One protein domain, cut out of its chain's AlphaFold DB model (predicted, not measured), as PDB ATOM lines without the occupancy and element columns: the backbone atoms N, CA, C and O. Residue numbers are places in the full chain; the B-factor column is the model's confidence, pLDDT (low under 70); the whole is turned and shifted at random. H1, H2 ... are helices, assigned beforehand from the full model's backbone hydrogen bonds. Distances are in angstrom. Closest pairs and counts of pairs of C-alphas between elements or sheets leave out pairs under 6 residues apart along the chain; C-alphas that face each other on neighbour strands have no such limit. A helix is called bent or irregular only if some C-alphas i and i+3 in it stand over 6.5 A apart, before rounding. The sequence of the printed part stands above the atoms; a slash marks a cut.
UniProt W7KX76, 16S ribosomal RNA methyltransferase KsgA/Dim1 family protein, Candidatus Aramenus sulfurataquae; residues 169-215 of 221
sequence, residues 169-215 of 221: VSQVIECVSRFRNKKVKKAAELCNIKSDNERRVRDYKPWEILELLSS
ATOM      1  N   VAL A 169      46.645  14.503   0.060       96.94
ATOM      2  CA  VAL A 169      47.324  15.089   1.228       96.94
ATOM      3  C   VAL A 169      47.404  16.611   1.106       96.94
ATOM      4  O   VAL A 169      47.088  17.308   2.071       96.94
ATOM      5  N   SER A 170      47.750  17.142  -0.069       97.19
ATOM      6  CA  SER A 170      47.782  18.590  -0.318       97.19
ATOM      7  C   SER A 170      46.426  19.253  -0.055       97.19
ATOM      8  O   SER A 170      46.370  20.259   0.657       97.19
ATOM      9  N   GLN A 171      45.331  18.655  -0.535       97.00
ATOM     10  CA  GLN A 171      43.965  19.135  -0.302       97.00
ATOM     11  C   GLN A 171      43.587  19.116   1.184       97.00
ATOM     12  O   GLN A 171      42.965  20.062   1.680       97.00
ATOM     13  N   VAL A 172      43.994  18.079   1.927       97.62
ATOM     14  CA  VAL A 172      43.801  18.043   3.384       97.62
ATOM     15  C   VAL A 172      44.546  19.197   4.047       97.62
ATOM     16  O   VAL A 172      43.931  19.951   4.805       97.62
ATOM     17  N   ILE A 173      45.843  19.364   3.753       98.00
ATOM     18  CA  ILE A 173      46.677  20.432   4.323       98.00
ATOM     19  C   ILE A 173      46.057  21.803   4.030       98.00
ATOM     20  O   ILE A 173      45.963  22.644   4.930       98.00
ATOM     21  N   GLU A 174      45.604  22.035   2.798       98.06
ATOM     22  CA  GLU A 174      44.934  23.272   2.407       98.06
ATOM     23  C   GLU A 174      43.663  23.511   3.221       98.06
ATOM     24  O   GLU A 174      43.509  24.574   3.837       98.06
ATOM     25  N   CYS A 175      42.776  22.518   3.277       98.12
ATOM     26  CA  CYS A 175      41.496  22.647   3.951       98.12
ATOM     27  C   CYS A 175      41.665  22.930   5.450       98.12
ATOM     28  O   CYS A 175      41.130  23.924   5.957       98.12
ATOM     29  N   VAL A 176      42.460  22.128   6.167       97.69
ATOM     30  CA  VAL A 176      42.615  22.282   7.626       97.69
ATOM     31  C   VAL A 176      43.291  23.603   7.989       97.69
ATOM     32  O   VAL A 176      42.932  24.239   8.985       97.69
ATOM     33  N   SER A 177      44.196  24.090   7.135       97.38
ATOM     34  CA  SER A 177      44.875  25.375   7.315       97.38
ATOM     35  C   SER A 177      43.920  26.574   7.286       97.38
ATOM     36  O   SER A 177      44.192  27.587   7.941       97.38
ATOM     37  N   ARG A 178      42.773  26.478   6.593       97.31
ATOM     38  CA  ARG A 178      41.720  27.521   6.603       97.31
ATOM     39  C   ARG A 178      41.086  27.676   7.983       97.31
ATOM     40  O   ARG A 178      40.624  28.759   8.340       97.31
ATOM     41  N   PHE A 179      41.113  26.617   8.785       97.50
ATOM     42  CA  PHE A 179      40.518  26.559  10.114       97.50
ATOM     43  C   PHE A 179      41.561  26.609  11.233       97.50
ATOM     44  O   PHE A 179      41.303  26.105  12.322       97.50
ATOM     45  N   ARG A 180      42.707  27.279  11.018       95.88
ATOM     46  CA  ARG A 180      43.846  27.306  11.960       95.88
ATOM     47  C   ARG A 180      43.484  27.613  13.425       95.88
ATOM     48  O   ARG A 180      44.131  27.136  14.350       95.88
ATOM     49  N   ASN A 181      42.447  28.422  13.650       97.25
ATOM     50  CA  ASN A 181      41.998  28.808  14.989       97.25
ATOM     51  C   ASN A 181      41.052  27.786  15.647       97.25
ATOM     52  O   ASN A 181      40.709  27.974  16.810       97.25
ATOM     53  N   LYS A 182      40.589  26.743  14.953       97.81
ATOM     54  CA  LYS A 182      39.713  25.696  15.501       97.81
ATOM     55  C   LYS A 182      40.540  24.516  16.023       97.81
ATOM     56  O   LYS A 182      41.696  24.348  15.636       97.81
ATOM     57  N   LYS A 183      39.930  23.713  16.903       98.38
ATOM     58  CA  LYS A 183      40.462  22.397  17.291       98.38
ATOM     59  C   LYS A 183      40.581  21.496  16.060       98.38
ATOM     60  O   LYS A 183      39.735  21.616  15.171       98.38
ATOM     61  N   VAL A 184      41.571  20.603  16.020       98.06
ATOM     62  CA  VAL A 184      41.794  19.683  14.893       98.06
ATOM     63  C   VAL A 184      40.538  18.862  14.625       98.06
ATOM     64  O   VAL A 184      40.081  18.862  13.491       98.06
ATOM     65  N   LYS A 185      39.882  18.313  15.656       98.00
ATOM     66  CA  LYS A 185      38.572  17.644  15.536       98.00
ATOM     67  C   LYS A 185      37.553  18.433  14.706       98.00
ATOM     68  O   LYS A 185      36.962  17.893  13.778       98.00
ATOM     69  N   LYS A 186      37.379  19.731  14.989       98.31
ATOM     70  CA  LYS A 186      36.410  20.562  14.255       98.31
ATOM     71  C   LYS A 186      36.899  20.956  12.861       98.31
ATOM     72  O   LYS A 186      36.083  21.112  11.959       98.31
ATOM     73  N   ALA A 187      38.201  21.174  12.685       98.00
ATOM     74  CA  ALA A 187      38.781  21.455  11.373       98.00
ATOM     75  C   ALA A 187      38.660  20.238  10.442       98.00
ATOM     76  O   ALA A 187      38.208  20.393   9.315       98.00
ATOM     77  N   ALA A 188      38.986  19.044  10.942       97.25
ATOM     78  CA  ALA A 188      38.851  17.774  10.244       97.25
ATOM     79  C   ALA A 188      37.395  17.517   9.835       97.25
ATOM     80  O   ALA A 188      37.143  17.276   8.660       97.25
ATOM     81  N   GLU A 189      36.433  17.689  10.751       97.56
ATOM     82  CA  GLU A 189      34.999  17.559  10.451       97.56
ATOM     83  C   GLU A 189      34.569  18.471   9.287       97.56
ATOM     84  O   GLU A 189      33.913  18.018   8.353       97.56
ATOM     85  N   LEU A 190      34.996  19.743   9.293       97.81
ATOM     86  CA  LEU A 190      34.718  20.706   8.213       97.81
ATOM     87  C   LEU A 190      35.416  20.361   6.888       97.81
ATOM     88  O   LEU A 190      35.029  20.879   5.843       97.81
ATOM     89  N   CYS A 191      36.435  19.509   6.942       97.06
ATOM     90  CA  CYS A 191      37.165  18.978   5.799       97.06
ATOM     91  C   CYS A 191      36.738  17.545   5.437       97.06
ATOM     92  O   CYS A 191      37.401  16.918   4.618       97.06
ATOM     93  N   ASN A 192      35.639  17.032   6.013       96.12
ATOM     94  CA  ASN A 192      35.134  15.664   5.828       96.12
ATOM     95  C   ASN A 192      36.129  14.562   6.244       96.12
ATOM     96  O   ASN A 192      36.209  13.503   5.623       96.12
ATOM     97  N   ILE A 193      36.885  14.811   7.313       95.50
ATOM     98  CA  ILE A 193      37.880  13.905   7.897       95.50
ATOM     99  C   ILE A 193      37.522  13.654   9.367       95.50
ATOM    100  O   ILE A 193      36.938  14.509  10.035       95.50
ATOM    101  N   LYS A 194      37.868  12.477   9.893       93.62
ATOM    102  CA  LYS A 194      37.681  12.145  11.311       93.62
ATOM    103  C   LYS A 194      38.947  12.459  12.106       93.62
ATOM    104  O   LYS A 194      40.053  12.255  11.627       93.62
ATOM    105  N   SER A 195      38.770  12.979  13.314       95.31
ATOM    106  CA  SER A 195      39.840  13.194  14.291       95.31
ATOM    107  C   SER A 195      39.216  13.462  15.653       95.31
ATOM    108  O   SER A 195      38.283  14.257  15.745       95.31
ATOM    109  N   ASP A 196      39.808  12.917  16.710       93.62
ATOM    110  CA  ASP A 196      39.451  13.234  18.099       93.62
ATOM    111  C   ASP A 196      40.450  14.189  18.776       93.62
ATOM    112  O   ASP A 196      40.376  14.445  19.975       93.62
ATOM    113  N   ASN A 197      41.381  14.762  18.008       96.06
ATOM    114  CA  ASN A 197      42.418  15.637  18.537       96.06
ATOM    115  C   ASN A 197      41.875  17.018  18.963       96.06
ATOM    116  O   ASN A 197      41.260  17.761  18.185       96.06
ATOM    117  N   GLU A 198      42.143  17.369  20.222       97.25
ATOM    118  CA  GLU A 198      41.626  18.569  20.888       97.25
ATOM    119  C   GLU A 198      42.569  19.792  20.810       97.25
ATOM    120  O   GLU A 198      42.147  20.899  21.166       97.25
ATOM    121  N   ARG A 199      43.814  19.639  20.314       97.75
ATOM    122  CA  ARG A 199      44.726  20.773  20.025       97.75
ATOM    123  C   ARG A 199      44.130  21.641  18.918       97.75
ATOM    124  O   ARG A 199      43.335  21.161  18.108       97.75
ATOM    125  N   ARG A 200      44.500  22.922  18.826       98.12
ATOM    126  CA  ARG A 200      44.160  23.743  17.650       98.12
ATOM    127  C   ARG A 200      45.168  23.503  16.536       98.12
ATOM    128  O   ARG A 200      46.338  23.260  16.795       98.12
ATOM    129  N   VAL A 201      44.733  23.651  15.288       97.75
ATOM    130  CA  VAL A 201      45.619  23.497  14.117       97.75
ATOM    131  C   VAL A 201      46.817  24.460  14.189       97.75
ATOM    132  O   VAL A 201      47.937  24.082  13.873       97.75
ATOM    133  N   ARG A 202      46.618  25.694  14.675       97.19
ATOM    134  CA  ARG A 202      47.702  26.674  14.885       97.19
ATOM    135  C   ARG A 202      48.684  26.319  16.009       97.19
ATOM    136  O   ARG A 202      49.680  27.015  16.160       97.19
ATOM    137  N   ASP A 203      48.366  25.328  16.837       97.31
ATOM    138  CA  ASP A 203      49.242  24.910  17.933       97.31
ATOM    139  C   ASP A 203      50.323  23.937  17.431       97.31
ATOM    140  O   ASP A 203      51.207  23.571  18.201       97.31
ATOM    141  N   TYR A 204      50.252  23.516  16.163       97.75
ATOM    142  CA  TYR A 204      51.298  22.756  15.491       97.75
ATOM    143  C   TYR A 204      52.278  23.706  14.817       97.75
ATOM    144  O   TYR A 204      51.887  24.612  14.071       97.75
ATOM    145  N   LYS A 205      53.566  23.483  15.047       97.44
ATOM    146  CA  LYS A 205      54.625  24.129  14.278       97.44
ATOM    147  C   LYS A 205      54.642  23.578  12.850       97.44
ATOM    148  O   LYS A 205      54.252  22.430  12.641       97.44
ATOM    149  N   PRO A 206      55.106  24.349  11.851       97.81
ATOM    150  CA  PRO A 206      55.149  23.881  10.466       97.81
ATOM    151  C   PRO A 206      55.818  22.510  10.272       97.81
ATOM    152  O   PRO A 206      55.303  21.692   9.515       97.81
ATOM    153  N   TRP A 207      56.906  22.220  10.995       96.00
ATOM    154  CA  TRP A 207      57.604  20.926  10.942       96.00
ATOM    155  C   TRP A 207      56.863  19.770  11.643       96.00
ATOM    156  O   TRP A 207      57.185  18.610  11.400       96.00
ATOM    157  N   GLU A 208      55.851  20.053  12.470       97.25
ATOM    158  CA  GLU A 208      54.986  19.054  13.127       97.25
ATOM    159  C   GLU A 208      53.838  18.585  12.212       97.25
ATOM    160  O   GLU A 208      52.918  17.901  12.655       97.25
ATOM    161  N   ILE A 209      53.868  18.922  10.918       97.19
ATOM    162  CA  ILE A 209      52.805  18.579   9.962       97.19
ATOM    163  C   ILE A 209      52.490  17.078   9.903       97.19
ATOM    164  O   ILE A 209      51.339  16.700   9.714       97.19
ATOM    165  N   LEU A 210      53.478  16.209  10.121       96.88
ATOM    166  CA  LEU A 210      53.248  14.761  10.159       96.88
ATOM    167  C   LEU A 210      52.432  14.338  11.380       96.88
ATOM    168  O   LEU A 210      51.579  13.465  11.263       96.88
ATOM    169  N   GLU A 211      52.654  14.978  12.529       96.75
ATOM    170  CA  GLU A 211      51.854  14.744  13.731       96.75
ATOM    171  C   GLU A 211      50.418  15.238  13.520       96.75
ATOM    172  O   GLU A 211      49.462  14.521  13.820       96.75
ATOM    173  N   LEU A 212      50.259  16.426  12.920       97.19
ATOM    174  CA  LEU A 212      48.945  16.962  12.570       97.19
ATOM    175  C   LEU A 212      48.183  15.996  11.650       97.19
ATOM    176  O   LEU A 212      47.045  15.650  11.954       97.19
ATOM    177  N   LEU A 213      48.801  15.535  10.558       96.75
ATOM    178  CA  LEU A 213      48.181  14.595   9.616       96.75
ATOM    179  C   LEU A 213      47.873  13.237  10.262       96.75
ATOM    180  O   LEU A 213      46.770  12.719  10.086       96.75
ATOM    181  N   SER A 214      48.793  12.704  11.071       95.00
ATOM    182  CA  SER A 214      48.584  11.449  11.801       95.00
ATOM    183  C   SER A 214      47.417  11.534  12.779       95.00
ATOM    184  O   SER A 214      46.732  10.539  12.983       95.00
ATOM    185  N   SER A 215      47.152  12.706  13.363       94.75
ATOM    186  CA  SER A 215      46.001  12.902  14.253       94.75
ATOM    187  C   SER A 215      44.637  12.837  13.546       94.75
ATOM    188  O   SER A 215      43.602  12.834  14.209       94.75
TER     189      SER A 215
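Overview. This is residues 169 to 215 of the 221 residues of the protein "16S ribosomal RNA methyltransferase KsgA/Dim1 family protein" of Candidatus Aramenus sulfurataquae (UniProt W7KX76). Helices H1 and H2 pack crosswise; H3 sits across from H2, beyond a long loop, residues 191 to 205. The printed part, all helix, has 47 residues, with H1, H2, H3 in order and no named strand. It is compact: radius of gyration of the C-alphas 9.0 A, spans 24 by 22 by 17 A.

Arrangement. H1, residues 169 to 178, touches H2, residues 184 to 190, about perpendicular at 81 degrees; closest C-alphas 176 and 187 are 5.4 A apart. H3, residues 206 to 214, is near H1 and close but not clearly touching H2, with C-alphas 184 and 212 closest at 8.0 A. H1 and H2 have every O i to N i+4 pair within hydrogen-bond range, H3 3 of 5.

Along the chain. Find C-alpha 169 at (47.324, 15.089, 1.228): H1 runs 14.7 A. H3, irregular with C-alphas 207 and 210 7.6 A apart, runs 14.1 A to C-alpha 214 at (48.584, 11.449, 11.801).

Size, cuts and confidence. The printed part has no cut; link H2 to H3 is long; no printed residue is under 70 in pLDDT.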